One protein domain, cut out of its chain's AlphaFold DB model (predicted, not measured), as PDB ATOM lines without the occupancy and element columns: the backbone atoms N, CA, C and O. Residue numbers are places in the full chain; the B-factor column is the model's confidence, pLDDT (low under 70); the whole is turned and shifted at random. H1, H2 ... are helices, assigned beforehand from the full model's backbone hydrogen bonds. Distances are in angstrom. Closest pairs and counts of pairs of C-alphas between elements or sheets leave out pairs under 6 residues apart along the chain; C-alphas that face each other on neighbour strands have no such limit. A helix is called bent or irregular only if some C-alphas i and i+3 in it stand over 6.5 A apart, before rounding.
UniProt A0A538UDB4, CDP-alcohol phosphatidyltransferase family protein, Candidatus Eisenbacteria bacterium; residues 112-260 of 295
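This is residues 112 to 260 of the 295 residues of the protein "CDP-alcohol phosphatidyltransferase family protein" of Candidatus Eisenbacteria bacterium (UniProt A0A538UDB4). The model is a long helical body in which H1, H2, H5 and the long arm H6a make an up-and-down bundle of four, each running against the one before it in the chain, with H2 and H5 apart. H4 packs slantwise on H2 and H6a with its last part, and at the far end H3 and the short arm H6b meet about perpendicular, with a long link leading from H3 to H4. The printed part has 149 residues with six named helices, H1 to H6 in order, and no named strand; the class is all helix. It is loose, with a radius of gyration of the C-alphas of 19.8 A, and elongated, spanning 62 by 33 by 22 A.

H1, residues 113 to 126, forms a helical hairpin with H2, residues 130 to 148; they touch at a shallow tilt of 9 degrees, opposite ways, closest at the C-alphas of Phe 115 and Gly 135, 5.0 A. H3, residues 151 to 163, and H2 meet only through their link. H4, residues 175 to 191, has a kink of 30 degrees near residue 185 and is irregular, but only just: C-alphas 183 and 186 are 6.9 A apart. H4 touches H2 with residues 190 to 191 alone, at a steep tilt of 54 degrees, the closest C-alphas being those of Ala 142 and Arg 191, 4.9 A. H5, residues 193 to 210, touches H4 only at the corner, and only just, with 3 pairs of C-alphas within 8 A, closest at Phe 190 and Val 196, 6.0 A. H6, residues 214 to 252, was assigned as one helix by its hydrogen bonds but is bent, with C-alphas 239 and 242 7.5 A apart; its arms are H6a, residues 214 to 239, and H6b, residues 242 to 252. H5 and H6a form a helical hairpin at a shallow tilt of 30 degrees, closest at the C-alphas of Gly 203 and Val 215, 5.1 A. H2 and H6a touch, the same way, closest at the C-alphas of Thr 138 and Ala 223, 4.6 A. H3 touches H6b, about perpendicular at 77 degrees, closest at the C-alphas of Ala 152 and Leu 242, 5.8 A. Each O i to N i+4 pair is within hydrogen-bond range in H1, H2, H3, H6a and H6b; H4 has 7 of 13 and H5 13 of 14.

H1 begins at C-alpha 113 (105.169, 102.232, 56.581). H2 is 26.9 A long, H4 27.0 A, H5 24.7 A and H6a 37.3 A. H6b ends at C-alpha 252 (113.756, 68.428, 49.698).

The two C-alphas farthest apart, those of Ala 209 and Val 260, are 62.5 A apart. The printed part has no cut. The link from H3 to H4 is long, with 11 residues; the others are tight. Mean pLDDT of the printed part is 91.1, and residues 256 to 260 are under 70.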
ATOM      1  N   PRO A 112     105.648  98.077  55.801       96.50
ATOM      2  CA  PRO A 112     104.693  98.406  56.862       96.50
ATOM      3  C   PRO A 112     104.451  99.909  57.049       96.50
ATOM      4  O   PRO A 112     103.447 100.294  57.652       96.50
ATOM      5  N   THR A 113     105.328 100.768  56.513       98.25
ATOM      6  CA  THR A 113     105.169 102.232  56.581       98.25
ATOM      7  C   THR A 113     103.880 102.723  55.922       98.25
ATOM      8  O   THR A 113     103.384 103.777  56.304       98.25
ATOM      9  N   LEU A 114     103.277 101.946  55.011       98.19
ATOM     10  CA  LEU A 114     101.965 102.243  54.430       98.19
ATOM     11  C   LEU A 114     100.871 102.380  55.498       98.19
ATOM     12  O   LEU A 114     100.105 103.342  55.471       98.19
ATOM     13  N   PHE A 115     100.797 101.442  56.446       98.38
ATOM     14  CA  PHE A 115      99.767 101.471  57.489       98.38
ATOM     15  C   PHE A 115      99.945 102.679  58.411       98.38
ATOM     16  O   PHE A 115      98.968 103.334  58.767       98.38
ATOM     17  N   LEU A 116     101.199 102.999  58.747       98.50
ATOM     18  CA  LEU A 116     101.542 104.153  59.576       98.50
ATOM     19  C   LEU A 116     101.229 105.469  58.856       98.50
ATOM     20  O   LEU A 116     100.640 106.365  59.450       98.50
ATOM     21  N   ALA A 117     101.560 105.568  57.566       98.38
ATOM     22  CA  ALA A 117     101.268 106.737  56.746       98.38
ATOM     23  C   ALA A 117      99.761 106.971  56.580       98.38
ATOM     24  O   ALA A 117      99.297 108.102  56.711       98.38
ATOM     25  N   ALA A 118      98.988 105.912  56.323       98.06
ATOM     26  CA  ALA A 118      97.537 106.008  56.205       98.06
ATOM     27  C   ALA A 118      96.878 106.411  57.533       98.06
ATOM     28  O   ALA A 118      95.990 107.260  57.531       98.06
ATOM     29  N   ALA A 119      97.341 105.849  58.653       98.19
ATOM     30  CA  ALA A 119      96.870 106.226  59.980       98.19
ATOM     31  C   ALA A 119      97.220 107.676  60.325       98.19
ATOM     32  O   ALA A 119      96.372 108.414  60.814       98.19
ATOM     33  N   TRP A 120      98.446 108.110  60.026       98.38
ATOM     34  CA  TRP A 120      98.856 109.496  60.231       98.38
ATOM     35  C   TRP A 120      98.016 110.474  59.407       98.38
ATOM     36  O   TRP A 120      97.562 111.483  59.938       98.38
ATOM     37  N   HIS A 121      97.772 110.167  58.127       96.88
ATOM     38  CA  HIS A 121      96.934 111.000  57.264       96.88
ATOM     39  C   HIS A 121      95.516 111.167  57.830       96.88
ATOM     40  O   HIS A 121      94.974 112.271  57.816       96.88
ATOM     41  N   ASP A 122      94.926 110.081  58.333       96.44
ATOM     42  CA  ASP A 122      93.598 110.100  58.951       96.44
ATOM     43  C   ASP A 122      93.585 110.909  60.257       96.44
ATOM     44  O   ASP A 122      92.780 111.830  60.418       96.44
ATOM     45  N   TYR A 123      94.552 110.650  61.142       97.31
ATOM     46  CA  TYR A 123      94.732 111.383  62.394       97.31
ATOM     47  C   TYR A 123      94.890 112.888  62.159       97.31
ATOM     48  O   TYR A 123      94.187 113.684  62.774       97.31
ATOM     49  N   ALA A 124      95.753 113.293  61.225       95.94
ATOM     50  CA  ALA A 124      95.996 114.701  60.917       95.94
ATOM     51  C   ALA A 124      94.745 115.428  60.392       95.94
ATOM     52  O   ALA A 124      94.649 116.648  60.508       95.94
ATOM     53  N   ARG A 125      93.784 114.698  59.811       93.56
ATOM     54  CA  ARG A 125      92.527 115.259  59.296       93.56
ATOM     55  C   ARG A 125      91.397 115.271  60.319       93.56
ATOM     56  O   ARG A 125      90.564 116.171  60.267       93.56
ATOM     57  N   ARG A 126      91.315 114.255  61.182       93.06
ATOM     58  CA  ARG A 126      90.161 114.026  62.071       93.06
ATOM     59  C   ARG A 126      90.455 114.235  63.554       93.06
ATOM     60  O   ARG A 126      89.520 114.428  64.321       93.06
ATOM     61  N   GLY A 127      91.719 114.156  63.962       94.81
ATOM     62  CA  GLY A 127      92.159 114.253  65.355       94.81
ATOM     63  C   GLY A 127      91.921 113.002  66.211       94.81
ATOM     64  O   GLY A 127      92.243 113.018  67.396       94.81
ATOM     65  N   ASP A 128      91.385 111.911  65.653       95.06
ATOM     66  CA  ASP A 128      91.151 110.671  66.405       95.06
ATOM     67  C   ASP A 128      92.457 109.884  66.584       95.06
ATOM     68  O   ASP A 128      92.939 109.234  65.660       95.06
ATOM     69  N   ALA A 129      93.038 109.921  67.783       96.81
ATOM     70  CA  ALA A 129      94.288 109.225  68.080       96.81
ATOM     71  C   ALA A 129      94.171 107.687  68.023       96.81
ATOM     72  O   ALA A 129      95.189 107.008  67.861       96.81
ATOM     73  N   ALA A 130      92.962 107.112  68.111       97.00
ATOM     74  CA  ALA A 130      92.776 105.662  68.060       97.00
ATOM     75  C   ALA A 130      93.238 105.068  66.720       97.00
ATOM     76  O   ALA A 130      93.738 103.940  66.679       97.00
ATOM     77  N   VAL A 131      93.151 105.831  65.623       97.88
ATOM     78  CA  VAL A 131      93.611 105.368  64.306       97.88
ATOM     79  C   VAL A 131      95.113 105.084  64.272       97.88
ATOM     80  O   VAL A 131      95.541 104.150  63.593       97.88
ATOM     81  N   LEU A 132      95.915 105.821  65.048       98.50
ATOM     82  CA  LEU A 132      97.357 105.595  65.150       98.50
ATOM     83  C   LEU A 132      97.647 104.229  65.780       98.50
ATOM     84  O   LEU A 132      98.496 103.487  65.283       98.50
ATOM     85  N   ALA A 133      96.890 103.862  66.820       98.38
ATOM     86  CA  ALA A 133      96.988 102.549  67.450       98.38
ATOM     87  C   ALA A 133      96.582 101.431  66.477       98.38
ATOM     88  O   ALA A 133      97.292 100.431  66.367       98.38
ATOM     89  N   TRP A 134      95.500 101.614  65.709       98.25
ATOM     90  CA  TRP A 134      95.081 100.641  64.693       98.25
ATOM     91  C   TRP A 134      96.093 100.488  63.555       98.25
ATOM     92  O   TRP A 134      96.382  99.364  63.133       98.25
ATOM     93  N   GLY A 135      96.673 101.593  63.083       98.31
ATOM     94  CA  GLY A 135      97.735 101.589  62.080       98.31
ATOM     95  C   GLY A 135      98.980 100.848  62.559       98.31
ATOM     96  O   GLY A 135      99.482  99.964  61.863       98.31
ATOM     97  N   PHE A 136      99.436 101.152  63.777       98.56
ATOM     98  CA  PHE A 136     100.584 100.485  64.389       98.56
ATOM     99  C   PHE A 136     100.332  98.991  64.623       98.56
ATOM    100  O   PHE A 136     101.153  98.162  64.231       98.56
ATOM    101  N   ALA A 137      99.178  98.628  65.193       98.44
ATOM    102  CA  ALA A 137      98.804  97.235  65.415       98.44
ATOM    103  C   ALA A 137      98.765  96.448  64.097       98.44
ATOM    104  O   ALA A 137      99.330  95.359  64.014       98.44
ATOM    105  N   THR A 138      98.172  97.017  63.044       98.38
ATOM    106  CA  THR A 138      98.126  96.383  61.717       98.38
ATOM    107  C   THR A 138      99.532  96.181  61.149       98.38
ATOM    108  O   THR A 138      99.848  95.079  60.697       98.38
ATOM    109  N   ALA A 139     100.398  97.199  61.225       98.06
ATOM    110  CA  ALA A 139     101.786  97.112  60.770       98.06
ATOM    111  C   ALA A 139     102.573  96.021  61.514       98.06
ATOM    112  O   ALA A 139     103.292  95.230  60.897       98.06
ATOM    113  N   LEU A 140     102.422  95.950  62.839       98.06
ATOM    114  CA  LEU A 140     103.086  94.954  63.675       98.06
ATOM    115  C   LEU A 140     102.587  93.538  63.362       98.06
ATOM    116  O   LEU A 140     103.391  92.642  63.111       98.06
ATOM    117  N   LEU A 141     101.270  93.330  63.321       98.00
ATOM    118  CA  LEU A 141     100.667  92.026  63.036       98.00
ATOM    119  C   LEU A 141     101.040  91.525  61.636       98.00
ATOM    120  O   LEU A 141     101.415  90.361  61.478       98.00
ATOM    121  N   ALA A 142     100.997  92.403  60.630       96.31
ATOM    122  CA  ALA A 142     101.425  92.097  59.268       96.31
ATOM    123  C   ALA A 142     102.885  91.612  59.224       96.31
ATOM    124  O   ALA A 142     103.184  90.613  58.560       96.31
ATOM    125  N   ASN A 143     103.775  92.269  59.976       95.25
ATOM    126  CA  ASN A 143     105.164  91.849  60.126       95.25
ATOM    127  C   ASN A 143     105.286  90.479  60.788       95.25
ATOM    128  O   ASN A 143     105.913  89.586  60.218       95.25
ATOM    129  N   VAL A 144     104.676  90.287  61.957       95.75
ATOM    130  CA  VAL A 144     104.797  89.041  62.728       95.75
ATOM    131  C   VAL A 144     104.297  87.840  61.919       95.75
ATOM    132  O   VAL A 144     104.980  86.822  61.849       95.75
ATOM    133  N   ILE A 145     103.162  87.970  61.225       95.25
ATOM    134  CA  ILE A 145     102.602  86.909  60.366       95.25
ATOM    135  C   ILE A 145     103.558  86.513  59.234       95.25
ATOM    136  O   ILE A 145     103.620  85.350  58.811       95.25
ATOM    137  N   GLU A 146     104.272  87.488  58.684       91.12
ATOM    138  CA  GLU A 146     105.233  87.243  57.619       91.12
ATOM    139  C   GLU A 146     106.524  86.609  58.152       91.12
ATOM    140  O   GLU A 146     107.024  85.673  57.533       91.12
ATOM    141  N   GLU A 147     106.989  87.009  59.339       89.81
ATOM    142  CA  GLU A 147     108.172  86.411  59.972       89.81
ATOM    143  C   GLU A 147     107.905  84.968  60.390       89.81
ATOM    144  O   GLU A 147     108.745  84.086  60.222       89.81
ATOM    145  N   HIS A 148     106.682  84.702  60.851       88.62
ATOM    146  CA  HIS A 148     106.253  83.376  61.257       88.62
ATOM    147  C   HIS A 148     106.510  82.321  60.163       88.62
ATOM    148  O   HIS A 148     106.846  81.178  60.471       88.62
ATOM    149  N   GLN A 149     106.413  82.685  58.879       83.50
ATOM    150  CA  GLN A 149     106.643  81.763  57.756       83.50
ATOM    151  C   GLN A 149     108.098  81.280  57.637       83.50
ATOM    152  O   GLN A 149     108.367  80.343  56.894       83.50
ATOM    153  N   GLN A 150     109.038  81.918  58.334       86.69
ATOM    154  CA  GLN A 150     110.466  81.596  58.296       86.69
ATOM    155  C   GLN A 150     110.928  80.802  59.527       86.69
ATOM    156  O   GLN A 150     112.094  80.405  59.602       86.69
ATOM    157  N   LEU A 151     110.027  80.537  60.480       89.38
ATOM    158  CA  LEU A 151     110.373  79.869  61.731       89.38
ATOM    159  C   LEU A 151     110.802  78.417  61.517       89.38
ATOM    160  O   LEU A 151     111.771  77.990  62.142       89.38
ATOM    161  N   ALA A 152     110.144  77.661  60.632       91.12
ATOM    162  CA  ALA A 152     110.477  76.248  60.459       91.12
ATOM    163  C   ALA A 152     111.926  76.031  59.971       91.12
ATOM    164  O   ALA A 152     112.657  75.327  60.668       91.12
ATOM    165  N   PRO A 153     112.418  76.667  58.886       90.50
ATOM    166  CA  PRO A 153     113.823  76.538  58.487       90.50
ATOM    167  C   PRO A 153     114.817  76.931  59.586       90.50
ATOM    168  O   PRO A 153     115.833  76.260  59.767       90.50
ATOM    169  N   TYR A 154     114.518  77.994  60.339       91.69
ATOM    170  CA  TYR A 154     115.371  78.448  61.435       91.69
ATOM    171  C   TYR A 154     115.442  77.420  62.574       91.69
ATOM    172  O   TYR A 154     116.536  77.016  62.972       91.69
ATOM    173  N   ILE A 155     114.290  76.964  63.079       91.56
ATOM    174  CA  ILE A 155     114.222  75.992  64.180       91.56
ATOM    175  C   ILE A 155     114.835  74.659  63.741       91.56
ATOM    176  O   ILE A 155     115.561  74.032  64.511       91.56
ATOM    177  N   PHE A 156     114.591  74.248  62.496       90.06
ATOM    178  CA  PHE A 156     115.162  73.039  61.917       90.06
ATOM    179  C   PHE A 156     116.695  73.083  61.921       90.06
ATOM    180  O   PHE A 156     117.336  72.181  62.457       90.06
ATOM    181  N   LEU A 157     117.294  74.163  61.404       89.38
ATOM    182  CA  LEU A 157     118.749  74.340  61.399       89.38
ATOM    183  C   LEU A 157     119.328  74.418  62.816       89.38
ATOM    184  O   LEU A 157     120.385  73.846  63.083       89.38
ATOM    185  N   LYS A 158     118.629  75.101  63.730       90.25
ATOM    186  CA  LYS A 158     119.024  75.184  65.138       90.25
ATOM    187  C   LYS A 158     119.088  73.794  65.778       90.25
ATOM    188  O   LYS A 158     120.118  73.448  66.345       90.25
ATOM    189  N   ARG A 159     118.050  72.968  65.603       87.69
ATOM    190  CA  ARG A 159     118.025  71.589  66.117       87.69
ATOM    191  C   ARG A 159     119.086  70.699  65.491       87.69
ATOM    192  O   ARG A 159     119.728  69.937  66.198       87.69
ATOM    193  N   LEU A 160     119.337  70.815  64.188       86.50
ATOM    194  CA  LEU A 160     120.439  70.077  63.562       86.50
ATOM    195  C   LEU A 160     121.792  70.419  64.192       86.50
ATOM    196  O   LEU A 160     122.615  69.530  64.392       86.50
ATOM    197  N   ARG A 161     122.022  71.701  64.499       88.69
ATOM    198  CA  ARG A 161     123.270  72.176  65.101       88.69
ATOM    199  C   ARG A 161     123.419  71.743  66.560       88.69
ATOM    200  O   ARG A 161     124.530  71.417  66.964       88.69
ATOM    201  N   GLU A 162     122.340  71.788  67.335       89.81
ATOM    202  CA  GLU A 162     122.347  71.503  68.778       89.81
ATOM    203  C   GLU A 162     122.245  69.999  69.074       89.81
ATOM    204  O   GLU A 162     123.050  69.463  69.834       89.81
ATOM    205  N   ASP A 163     121.315  69.300  68.421       84.25
ATOM    206  CA  ASP A 163     120.981  67.900  68.712       84.25
ATOM    207  C   ASP A 163     121.686  66.905  67.770       84.25
ATOM    208  O   ASP A 163     121.647  65.689  67.984       84.25
ATOM    209  N   GLY A 164     122.324  67.390  66.697       76.69
ATOM    210  CA  GLY A 164     122.963  66.555  65.673       76.69
ATOM    211  C   GLY A 164     121.980  65.801  64.768       76.69
ATOM    212  O   GLY A 164     122.395  64.934  64.000       76.69
ATOM    213  N   GLY A 165     120.682  66.105  64.859       74.88
ATOM    214  CA  GLY A 165     119.617  65.475  64.082       74.88
ATOM    215  C   GLY A 165     118.245  66.062  64.410       74.88
ATOM    216  O   GLY A 165     118.043  66.650  65.470       74.88
ATOM    217  N   VAL A 166     117.281  65.902  63.502       77.12
ATOM    218  CA  VAL A 166     115.890  66.322  63.724       77.12
ATOM    219  C   VAL A 166     115.011  65.087  63.666       77.12
ATOM    220  O   VAL A 166     114.943  64.400  62.648       77.12
ATOM    221  N   LYS A 167     114.309  64.803  64.767       73.50
ATOM    222  CA  LYS A 167     113.232  63.813  64.755       73.50
ATOM    223  C   LYS A 167     112.059  64.415  64.003       73.50
ATOM    224  O   LYS A 167     111.396  65.316  64.505       73.50
ATOM    225  N   VAL A 168     111.838  63.910  62.803       72.00
ATOM    226  CA  VAL A 168     110.734  64.309  61.947       72.00
ATOM    227  C   VAL A 168     109.618  63.285  62.124       72.00
ATOM    228  O   VAL A 168     109.838  62.089  61.954       72.00
ATOM    229  N   GLN A 169     108.426  63.742  62.491       73.94
ATOM    230  CA  GLN A 169     107.216  62.920  62.491       73.94
ATOM    231  C   GLN A 169     106.215  63.547  61.527       73.94
ATOM    232  O   GLN A 169     106.188  64.762  61.368       73.94
ATOM    233  N   ARG A 170     105.396  62.729  60.860       71.00
ATOM    234  CA  ARG A 170     104.288  63.225  60.035       71.00
ATOM    235  C   ARG A 170     103.026  63.284  60.891       71.00
ATOM    236  O   ARG A 170     102.380  62.246  61.046       71.00
ATOM    237  N   PRO A 171     102.654  64.443  61.459       72.44
ATOM    238  CA  PRO A 171     101.420  64.528  62.217       72.44
ATOM    239  C   PRO A 171     100.210  64.337  61.295       72.44
ATOM    240  O   PRO A 171     100.166  64.819  60.162       72.44
ATOM    241  N   ALA A 172      99.192  63.641  61.797       81.88
ATOM    242  CA  ALA A 172      97.913  63.522  61.116       81.88
ATOM    243  C   ALA A 172      97.042  64.746  61.438       81.88
ATOM    244  O   ALA A 172      96.365  64.788  62.463       81.88
ATOM    245  N   THR A 173      97.034  65.746  60.556       86.44
ATOM    246  CA  THR A 173      96.219  66.955  60.752       86.44
ATOM    247  C   THR A 173      94.721  66.629  60.640       86.44
ATOM    248  O   THR A 173      94.286  66.198  59.566       86.44
ATOM    249  N   PRO A 174      93.886  66.848  61.676       92.19
ATOM    250  CA  PRO A 174      92.463  66.492  61.650       92.19
ATOM    251  C   PRO A 174      91.661  67.211  60.554       92.19
ATOM    252  O   PRO A 174      91.975  68.334  60.156       92.19
ATOM    253  N   ARG A 175      90.553  66.603  60.095       92.50
ATOM    254  CA  ARG A 175      89.670  67.179  59.052       92.50
ATOM    255  C   ARG A 175      89.171  68.588  59.401       92.50
ATOM    256  O   ARG A 175      89.196  69.462  58.537       92.50
ATOM    257  N   GLY A 176      88.749  68.809  60.649       93.19
ATOM    258  CA  GLY A 176      88.290  70.121  61.123       93.19
ATOM    259  C   GLY A 176      89.381  71.188  61.025       93.19
ATOM    260  O   GLY A 176      89.126  72.296  60.564       93.19
ATOM    261  N   TRP A 177      90.623  70.814  61.333       92.25
ATOM    262  CA  TRP A 177      91.770  71.714  61.259       92.25
ATOM    263  C   TRP A 177      92.117  72.102  59.819       92.25
ATOM    264  O   TRP A 177      92.352  73.271  59.516       92.25
ATOM    265  N   ARG A 178      92.049  71.139  58.888       92.69
ATOM    266  CA  ARG A 178      92.215  71.421  57.453       92.69
ATOM    267  C   ARG A 178      91.156  72.396  56.933       92.69
ATOM    268  O   ARG A 178      91.490  73.282  56.153       92.69
ATOM    269  N   ARG A 179      89.903  72.271  57.387       94.62
ATOM    270  CA  ARG A 179      88.835  73.232  57.057       94.62
ATOM    271  C   ARG A 179      89.119  74.615  57.646       94.62
ATOM    272  O   ARG A 179      89.011  75.597  56.919       94.62
ATOM    273  N   ALA A 180      89.546  74.691  58.907       95.25
ATOM    274  CA  ALA A 180      89.910  75.953  59.554       95.25
ATOM    275  C   ALA A 180      91.037  76.685  58.803       95.25
ATOM    276  O   ALA A 180      90.921  77.882  58.552       95.25
ATOM    277  N   ARG A 181      92.070  75.961  58.335       94.62
ATOM    278  CA  ARG A 181      93.131  76.529  57.481       94.62
ATOM    279  C   ARG A 181      92.560  77.198  56.231       94.62
ATOM    280  O   ARG A 181      92.996  78.289  55.883       94.62
ATOM    281  N   VAL A 182      91.602  76.564  55.553       94.69
ATOM    282  CA  VAL A 182      90.966  77.125  54.347       94.69
ATOM    283  C   VAL A 182      90.113  78.345  54.689       94.69
ATOM    284  O   VAL A 182      90.212  79.355  53.998       94.69
ATOM    285  N   LEU A 183      89.325  78.270  55.765       96.44
ATOM    286  CA  LEU A 183      88.412  79.333  56.186       96.44
ATOM    287  C   LEU A 183      89.144  80.601  56.642       96.44
ATOM    288  O   LEU A 183      88.702  81.703  56.337       96.44
ATOM    289  N   LEU A 184      90.258  80.452  57.363       96.00
ATOM    290  CA  LEU A 184      90.988  81.575  57.959       96.00
ATOM    291  C   LEU A 184      92.070  82.143  57.037       96.00
ATOM    292  O   LEU A 184      92.462  83.296  57.198       96.00
ATOM    293  N   ARG A 185      92.530  81.391  56.027       92.94
ATOM    294  CA  ARG A 185      93.546  81.852  55.061       92.94
ATOM    295  C   ARG A 185      93.235  83.207  54.404       92.94
ATOM    296  O   ARG A 185      94.187  83.971  54.241       92.94
ATOM    297  N   PRO A 186      91.982  83.544  54.036       94.75
ATOM    298  CA  PRO A 186      91.653  84.850  53.473       94.75
ATOM    299  C   PRO A 186      92.010  86.028  54.382       94.75
ATOM    300  O   PRO A 186      92.349  87.077  53.858       94.75
ATOM    301  N   LEU A 187      92.034  85.873  55.710       95.56
ATOM    302  CA  LEU A 187      92.394  86.962  56.632       95.56
ATOM    303  C   LEU A 187      93.828  87.474  56.421       95.56
ATOM    304  O   LEU A 187      94.122  88.635  56.686       95.56
ATOM    305  N   LYS A 188      94.710  86.646  55.848       92.94
ATOM    306  CA  LYS A 188      96.065  87.046  55.444       92.94
ATOM    307  C   LYS A 188      96.059  88.144  54.370       92.94
ATOM    308  O   LYS A 188      97.084  88.778  54.149       92.94
ATOM    309  N   ILE A 189      94.938  88.386  53.693       92.81
ATOM    310  CA  ILE A 189      94.830  89.423  52.665       92.81
ATOM    311  C   ILE A 189      95.109  90.816  53.243       92.81
ATOM    312  O   ILE A 189      95.846  91.572  52.622       92.81
ATOM    313  N   PHE A 190      94.685  91.093  54.482       94.44
ATOM    314  CA  PHE A 190      94.831  92.392  55.156       94.44
ATOM    315  C   PHE A 190      96.277  92.843  55.401       94.44
ATOM    316  O   PHE A 190      96.503  93.977  55.807       94.44
ATOM    317  N   ARG A 191      97.269  91.984  55.138       94.00
ATOM    318  CA  ARG A 191      98.689  92.353  55.174       94.00
ATOM    319  C   ARG A 191      99.335  92.510  53.798       94.00
ATOM    320  O   ARG A 191     100.516  92.806  53.732       94.00
ATOM    321  N   THR A 192      98.634  92.200  52.707       91.56
ATOM    322  CA  THR A 192      99.251  92.109  51.374       91.56
ATOM    323  C   THR A 192      99.084  93.419  50.598       91.56
ATOM    324  O   THR A 192      97.944  93.830  50.375       91.56
ATOM    325  N   PRO A 193     100.165  94.057  50.103       91.56
ATOM    326  CA  PRO A 193     100.099  95.357  49.426       91.56
ATOM    327  C   PRO A 193      99.080  95.433  48.299       91.56
ATOM    328  O   PRO A 193      98.346  96.406  48.179       91.56
ATOM    329  N   ILE A 194      98.985  94.363  47.512       91.81
ATOM    330  CA  ILE A 194      98.061  94.250  46.382       91.81
ATOM    331  C   ILE A 194      96.589  94.458  46.757       91.81
ATOM    332  O   ILE A 194      95.790  94.833  45.906       91.81
ATOM    333  N   THR A 195      96.224  94.218  48.014       93.06
ATOM    334  CA  THR A 195      94.849  94.381  48.498       93.06
ATOM    335  C   THR A 195      94.721  95.541  49.465       93.06
ATOM    336  O   THR A 195      93.752  96.287  49.385       93.06
ATOM    337  N   VAL A 196      95.723  95.758  50.314       95.38
ATOM    338  CA  VAL A 196      95.753  96.865  51.271       95.38
ATOM    339  C   VAL A 196      95.802  98.217  50.561       95.38
ATOM    340  O   VAL A 196      95.081  99.124  50.961       95.38
ATOM    341  N   LEU A 197      96.596  98.361  49.493       96.56
ATOM    342  CA  LEU A 197      96.686  99.612  48.733       96.56
ATOM    343  C   LEU A 197      95.327 100.062  48.173       96.56
ATOM    344  O   LEU A 197      94.904 101.170  48.508       96.56
ATOM    345  N   PRO A 198      94.611  99.250  47.365       95.81
ATOM    346  CA  PRO A 198      93.302  99.657  46.867       95.81
ATOM    347  C   PRO A 198      92.265  99.785  47.987       95.81
ATOM    348  O   PRO A 198      91.407 100.657  47.896       95.81
ATOM    349  N   LEU A 199      92.347  98.975  49.048       96.12
ATOM    350  CA  LEU A 199      91.419  99.049  50.177       96.12
ATOM    351  C   LEU A 199      91.554 100.369  50.950       96.12
ATOM    352  O   LEU A 199      90.550 101.030  51.201       96.12
ATOM    353  N   LEU A 200      92.778 100.788  51.283       97.25
ATOM    354  CA  LEU A 200      93.030 102.058  51.968       97.25
ATOM    355  C   LEU A 200      92.719 103.259  51.072       97.25
ATOM    356  O   LEU A 200      92.135 104.229  51.552       97.25
ATOM    357  N   LEU A 201      93.045 103.189  49.777       96.88
ATOM    358  CA  LEU A 201      92.681 104.238  48.825       96.88
ATOM    359  C   LEU A 201      91.156 104.384  48.722       96.88
ATOM    360  O   LEU A 201      90.635 105.492  48.823       96.88
ATOM    361  N   ALA A 202      90.429 103.274  48.573       96.25
ATOM    362  CA  ALA A 202      88.969 103.277  48.543       96.25
ATOM    363  C   ALA A 202      88.374 103.786  49.864       96.25
ATOM    364  O   ALA A 202      87.434 104.576  49.835       96.25
ATOM    365  N   GLY A 203      88.950 103.397  51.005       95.31
ATOM    366  CA  GLY A 203      88.581 103.916  52.322       95.31
ATOM    367  C   GLY A 203      88.728 105.435  52.403       95.31
ATOM    368  O   GLY A 203      87.783 106.113  52.786       95.31
ATOM    369  N   GLN A 204      89.858 105.987  51.954       94.50
ATOM    370  CA  GLN A 204      90.093 107.436  51.939       94.50
ATOM    371  C   GLN A 204      89.145 108.187  50.997       94.50
ATOM    372  O   GLN A 204      88.642 109.254  51.346       94.50
ATOM    373  N   LEU A 205      88.888 107.650  49.802       93.94
ATOM    374  CA  LEU A 205      87.950 108.257  48.854       93.94
ATOM    375  C   LEU A 205      86.508 108.200  49.374       93.94
ATOM    376  O   LEU A 205      85.799 109.204  49.325       93.94
ATOM    377  N   GLY A 206      86.091 107.054  49.913       93.75
ATOM    378  CA  GLY A 206      84.767 106.872  50.503       93.75
ATOM    379  C   GLY A 206      84.563 107.732  51.745       93.75
ATOM    380  O   GLY A 206      83.491 108.290  51.936       93.75
ATOM    381  N   GLU A 207      85.598 107.911  52.558       94.12
ATOM    382  CA  GLU A 207      85.560 108.802  53.710       94.12
ATOM    383  C   GLU A 207      85.380 110.265  53.292       94.12
ATOM    384  O   GLU A 207      84.544 110.964  53.860       94.12
ATOM    385  N   ARG A 208      86.098 110.722  52.258       90.62
ATOM    386  CA  ARG A 208      85.905 112.068  51.693       90.62
ATOM    387  C   ARG A 208      84.489 112.262  51.140       90.62
ATOM    388  O   ARG A 208      83.963 113.362  51.238       90.62
ATOM    389  N   ALA A 209      83.885 111.213  50.581       93.31
ATOM    390  CA  ALA A 209      82.539 111.268  50.012       93.31
ATOM    391  C   ALA A 209      81.418 111.179  51.066       93.31
ATOM    392  O   ALA A 209      80.387 111.826  50.918       93.31
ATOM    393  N   LEU A 210      81.599 110.370  52.116       94.25
ATOM    394  CA  LEU A 210      80.550 110.024  53.084       94.25
ATOM    395  C   LEU A 210      80.732 110.687  54.460       94.25
ATOM    396  O   LEU A 210      79.857 110.557  55.312       94.25
ATOM    397  N   GLY A 211      81.881 111.317  54.727       90.81
ATOM    398  CA  GLY A 211      82.226 111.937  56.017       90.81
ATOM    399  C   GLY A 211      82.493 110.955  57.170       90.81
ATOM    400  O   GLY A 211      82.816 111.366  58.290       90.81
ATOM    401  N   ARG A 212      82.380 109.646  56.924       92.94
ATOM    402  CA  ARG A 212      82.546 108.578  57.926       92.94
ATOM    403  C   ARG A 212      84.016 108.156  58.070       92.94
ATOM    404  O   ARG A 212      84.696 108.152  57.054       92.94
ATOM    405  N   PRO A 213      84.483 107.741  59.267       93.62
ATOM    406  CA  PRO A 213      85.874 107.329  59.521       93.62
ATOM    407  C   PRO A 213      86.190 105.948  58.912       93.62
ATOM    408  O   PRO A 213      86.369 104.952  59.619       93.62
ATOM    409  N   LEU A 214      86.189 105.844  57.583       96.25
ATOM    410  CA  LEU A 214      86.370 104.574  56.879       96.25
ATOM    411  C   LEU A 214      87.823 104.105  56.912       96.25
ATOM    412  O   LEU A 214      88.057 102.895  56.896       96.25
ATOM    413  N   VAL A 215      88.796 105.019  56.973       96.06
ATOM    414  CA  VAL A 215      90.214 104.641  57.083       96.06
ATOM    415  C   VAL A 215      90.473 103.984  58.433       96.06
ATOM    416  O   VAL A 215      90.984 102.862  58.478       96.06
ATOM    417  N   GLY A 216      90.033 104.627  59.518       96.44
ATOM    418  CA  GLY A 216      90.094 104.061  60.864       96.44
ATOM    419  C   GLY A 216      89.393 102.709  60.967       96.44
ATOM    420  O   GLY A 216      89.990 101.747  61.452       96.44
ATOM    421  N   ALA A 217      88.179 102.585  60.420       96.69
ATOM    422  CA  ALA A 217      87.457 101.312  60.385       96.69
ATOM    423  C   ALA A 217      88.211 100.227  59.593       96.69
ATOM    424  O   ALA A 217      88.285  99.079  60.029       96.69
ATOM    425  N   THR A 218      88.815 100.585  58.458       97.44
ATOM    426  CA  THR A 218      89.607  99.663  57.629       97.44
ATOM    427  C   THR A 218      90.827  99.142  58.386       97.44
ATOM    428  O   THR A 218      91.094  97.938  58.368       97.44
ATOM    429  N   LEU A 219      91.557 100.024  59.073       98.06
ATOM    430  CA  LEU A 219      92.711  99.647  59.889       98.06
ATOM    431  C   LEU A 219      92.294  98.794  61.093       98.06
ATOM    432  O   LEU A 219      92.919  97.770  61.352       98.06
ATOM    433  N   ALA A 220      91.200  99.139  61.775       98.06
ATOM    434  CA  ALA A 220      90.679  98.350  62.889       98.06
ATOM    435  C   ALA A 220      90.258  96.934  62.449       98.06
ATOM    436  O   ALA A 220      90.677  95.945  63.050       98.06
ATOM    437  N   VAL A 221      89.494  96.812  61.357       97.69
ATOM    438  CA  VAL A 221      89.089  95.512  60.790       97.69
ATOM    439  C   VAL A 221      90.309  94.695  60.362       97.69
ATOM    440  O   VAL A 221      90.359  93.490  60.614       97.69
ATOM    441  N   SER A 222      91.314  95.347  59.772       97.94
ATOM    442  CA  SER A 222      92.573  94.703  59.391       97.94
ATOM    443  C   SER A 222      93.316  94.169  60.619       97.94
ATOM    444  O   SER A 222      93.693  92.998  60.639       97.94
ATOM    445  N   ALA A 223      93.464  94.973  61.675       98.38
ATOM    446  CA  ALA A 223      94.104  94.559  62.921       98.38
ATOM    447  C   ALA A 223      93.377  93.375  63.584       98.38
ATOM    448  O   ALA A 223      94.013  92.391  63.965       98.38
ATOM    449  N   VAL A 224      92.043  93.418  63.674       98.38
ATOM    450  CA  VAL A 224      91.239  92.323  64.243       98.38
ATOM    451  C   VAL A 224      91.375  91.051  63.403       98.38
ATOM    452  O   VAL A 224      91.668  89.980  63.940       98.38
ATOM    453  N   GLY A 225      91.235  91.156  62.079       98.12
ATOM    454  CA  GLY A 225      91.367  90.020  61.167       98.12
ATOM    455  C   GLY A 225      92.753  89.374  61.224       98.12
ATOM    456  O   GLY A 225      92.866  88.149  61.312       98.12
ATOM    457  N   LEU A 226      93.814  90.183  61.241       98.25
ATOM    458  CA  LEU A 226      95.187  89.692  61.366       98.25
ATOM    459  C   LEU A 226      95.462  89.090  62.750       98.25
ATOM    460  O   LEU A 226      96.174  88.095  62.830       98.25
ATOM    461  N   THR A 227      94.865  89.616  63.820       98.38
ATOM    462  CA  THR A 227      94.970  89.024  65.165       98.38
ATOM    463  C   THR A 227      94.368  87.623  65.193       98.38
ATOM    464  O   THR A 227      95.030  86.675  65.613       98.38
ATOM    465  N   ILE A 228      93.142  87.462  64.683       98.06
ATOM    466  CA  ILE A 228      92.469  86.156  64.593       98.06
ATOM    467  C   ILE A 228      93.316  85.178  63.771       98.06
ATOM    468  O   ILE A 228      93.530  84.035  64.180       98.06
ATOM    469  N   TYR A 229      93.838  85.634  62.628       97.81
ATOM    470  CA  TYR A 229      94.709  84.822  61.786       97.81
ATOM    471  C   TYR A 229      95.993  84.409  62.507       97.81
ATOM    472  O   TYR A 229      96.360  83.238  62.451       97.81
ATOM    473  N   LEU A 230      96.669  85.339  63.186       96.94
ATOM    474  CA  LEU A 230      97.927  85.079  63.880       96.94
ATOM    475  C   LEU A 230      97.738  84.096  65.038       96.94
ATOM    476  O   LEU A 230      98.520  83.160  65.169       96.94
ATOM    477  N   LEU A 231      96.679  84.249  65.838       97.00
ATOM    478  CA  LEU A 231      96.358  83.310  66.918       97.00
ATOM    479  C   LEU A 231      96.154  81.892  66.378       97.00
ATOM    480  O   LEU A 231      96.724  80.931  66.902       97.00
ATOM    481  N   PHE A 232      95.390  81.761  65.290       96.62
ATOM    482  CA  PHE A 232      95.229  80.478  64.618       96.62
ATOM    483  C   PHE A 232      96.552  79.957  64.045       96.62
ATOM    484  O   PHE A 232      96.848  78.775  64.198       96.62
ATOM    485  N   GLN A 233      97.354  80.819  63.418       95.31
ATOM    486  CA  GLN A 233      98.645  80.459  62.835       95.31
ATOM    487  C   GLN A 233      99.589  79.892  63.898       95.31
ATOM    488  O   GLN A 233     100.137  78.814  63.683       95.31
ATOM    489  N   CYS A 234      99.714  80.552  65.053       94.81
ATOM    490  CA  CYS A 234     100.515  80.075  66.180       94.81
ATOM    491  C   CYS A 234     100.037  78.701  66.672       94.81
ATOM    492  O   CYS A 234     100.847  77.800  66.887       94.81
ATOM    493  N   LEU A 235      98.720  78.516  66.809       94.75
ATOM    494  CA  LEU A 235      98.138  77.256  67.274       94.75
ATOM    495  C   LEU A 235      98.329  76.114  66.265       94.75
ATOM    496  O   LEU A 235      98.640  74.988  66.655       94.75
ATOM    497  N   ASP A 236      98.163  76.403  64.972       93.00
ATOM    498  CA  ASP A 236      98.393  75.466  63.870       93.00
ATOM    499  C   ASP A 236      99.863  75.047  63.788       93.00
ATOM    500  O   ASP A 236     100.158  73.863  63.630       93.00
ATOM    501  N   TYR A 237     100.788  75.997  63.942       92.38
ATOM    502  CA  TYR A 237     102.221  75.719  63.927       92.38
ATOM    503  C   TYR A 237     102.679  74.895  65.112       92.38
ATOM    504  O   TYR A 237     103.386  73.911  64.915       92.38
ATOM    505  N   TYR A 238     102.242  75.264  66.314       91.44
ATOM    506  CA  TYR A 238     102.604  74.544  67.526       91.44
ATOM    507  C   TYR A 238     102.120  73.089  67.503       91.44
ATOM    508  O   TYR A 238     102.806  72.211  68.015       91.44
ATOM    509  N   ARG A 239     100.944  72.824  66.916       91.06
ATOM    510  CA  ARG A 239     100.347  71.482  66.926       91.06
ATOM    511  C   ARG A 239     100.695  70.598  65.737       91.06
ATOM    512  O   ARG A 239     100.701  69.384  65.902       91.06
ATOM    513  N   PHE A 240     100.878  71.173  64.550       91.00
ATOM    514  CA  PHE A 240     100.946  70.381  63.318       91.00
ATOM    515  C   PHE A 240     101.961  70.928  62.319       91.00
ATOM    516  O   PHE A 240     102.813  70.198  61.818       91.00
ATOM    517  N   ARG A 241     101.858  72.216  61.985       89.88
ATOM    518  CA  ARG A 241     102.497  72.751  60.781       89.88
ATOM    519  C   ARG A 241     104.019  72.816  60.864       89.88
ATOM    520  O   ARG A 241     104.671  72.692  59.834       89.88
ATOM    521  N   LEU A 242     104.581  72.955  62.065       90.50
ATOM    522  CA  LEU A 242     106.030  72.911  62.251       90.50
ATOM    523  C   LEU A 242     106.614  71.562  61.806       90.50
ATOM    524  O   LEU A 242     107.566  71.533  61.030       90.50
ATOM    525  N   ASP A 243     106.014  70.457  62.253       89.12
ATOM    526  CA  ASP A 243     106.467  69.111  61.898       89.12
ATOM    527  C   ASP A 243     106.215  68.808  60.413       89.12
ATOM    528  O   ASP A 243     107.081  68.244  59.747       89.12
ATOM    529  N   GLU A 244     105.068  69.236  59.860       89.12
ATOM    530  CA  GLU A 244     104.785  69.139  58.417       89.12
ATOM    531  C   GLU A 244     105.889  69.825  57.590       89.12
ATOM    532  O   GLU A 244     106.419  69.237  56.646       89.12
ATOM    533  N   GLU A 245     106.294  71.038  57.968       90.50
ATOM    534  CA  GLU A 245     107.352  71.773  57.272       90.50
ATOM    535  C   GLU A 245     108.743  71.162  57.503       90.50
ATOM    536  O   GLU A 245     109.561  71.158  56.586       90.50
ATOM    537  N   PHE A 246     109.018  70.566  58.668       90.44
ATOM    538  CA  PHE A 246     110.254  69.801  58.889       90.44
ATOM    539  C   PHE A 246     110.347  68.592  57.958       90.44
ATOM    540  O   PHE A 246     111.410  68.347  57.383       90.44
ATOM    541  N   VAL A 247     109.238  67.865  57.770       87.75
ATOM    542  CA  VAL A 247     109.150  66.771  56.792       87.75
ATOM    543  C   VAL A 247     109.456  67.296  55.395       87.75
ATOM    544  O   VAL A 247     110.280  66.713  54.693       87.75
ATOM    545  N   GLU A 248     108.830  68.399  54.983       88.38
ATOM    546  CA  GLU A 248     109.074  68.983  53.662       88.38
ATOM    547  C   GLU A 248     110.534  69.400  53.463       88.38
ATOM    548  O   GLU A 248     111.107  69.136  52.404       88.38
ATOM    549  N   ILE A 249     111.148  70.038  54.463       88.81
ATOM    550  CA  ILE A 249     112.547  70.472  54.402       88.81
ATOM    551  C   ILE A 249     113.473  69.257  54.288       88.81
ATOM    552  O   ILE A 249     114.351  69.257  53.421       88.81
ATOM    553  N   ALA A 250     113.264  68.220  55.104       85.12
ATOM    554  CA  ALA A 250     114.062  66.997  55.074       85.12
ATOM    555  C   ALA A 250     113.969  66.288  53.711       85.12
ATOM    556  O   ALA A 250     114.994  65.969  53.107       85.12
ATOM    557  N   LEU A 251     112.751  66.128  53.179       84.81
ATOM    558  CA  LEU A 251     112.518  65.489  51.879       84.81
ATOM    559  C   LEU A 251     113.170  66.257  50.725       84.81
ATOM    560  O   LEU A 251     113.766  65.641  49.844       84.81
ATOM    561  N   ARG A 252     113.104  67.597  50.731       86.12
ATOM    562  CA  ARG A 252     113.756  68.428  49.698       86.12
ATOM    563  C   ARG A 252     115.275  68.255  49.659       86.12
ATOM    564  O   ARG A 252     115.864  68.475  48.607       86.12
ATOM    565  N   HIS A 253     115.894  67.865  50.771       83.06
ATOM    566  CA  HIS A 253     117.341  67.648  50.879       83.06
ATOM    567  C   HIS A 253     117.729  66.160  50.835       83.06
ATOM    568  O   HIS A 253     118.879  65.820  51.105       83.06
ATOM    569  N   GLY A 254     116.793  65.271  50.480       75.00
ATOM    570  CA  GLY A 254     117.061  63.841  50.319       75.00
ATOM    571  C   GLY A 254     117.292  63.090  51.632       75.00
ATOM    572  O   GLY A 254     117.872  62.006  51.616       75.00
ATOM    573  N   TRP A 255     116.864  63.642  52.770       72.19
ATOM    574  CA  TRP A 255     116.945  62.934  54.044       72.19
ATOM    575  C   TRP A 255     115.780  61.959  54.214       72.19
ATOM    576  O   TRP A 255     114.645  62.290  53.850       72.19
ATOM    577  N   PRO A 256     116.041  60.755  54.760       61.41
ATOM    578  CA  PRO A 256     114.992  59.783  55.008       61.41
ATOM    579  C   PRO A 256     113.951  60.372  55.966       61.41
ATOM    580  O   PRO A 256     114.276  61.126  56.880       61.41
ATOM    581  N   SER A 257     112.685  60.021  55.747       54.06
ATOM    582  CA  SER A 257     111.554  60.438  56.586       54.06
ATOM    583  C   SER A 257     111.534  59.785  57.973       54.06
ATOM    584  O   SER A 257     110.709  60.157  58.803       54.06
ATOM    585  N   ASP A 258     112.426  58.824  58.207       52.56
ATOM    586  CA  ASP A 258     112.642  58.172  59.496       52.56
ATOM    587  C   ASP A 258     113.543  59.030  60.394       52.56
ATOM    588  O   ASP A 258     114.339  59.823  59.885       52.56
ATOM    589  N   PRO A 259     113.457  58.907  61.732       48.00
ATOM    590  CA  PRO A 259     114.216  59.747  62.651       48.00
ATOM    591  C   PRO A 259     115.725  59.673  62.374       48.00
ATOM    592  O   PRO A 259     116.413  58.728  62.767       48.00
ATOM    593  N   VAL A 260     116.256  60.726  61.751       47.84
ATOM    594  CA  VAL A 260     117.693  60.962  61.629       47.84
ATOM    595  C   VAL A 260     118.194  61.323  63.024       47.84
ATOM    596  O   VAL A 260     118.040  62.452  63.487       47.84
TER     597      VAL A 260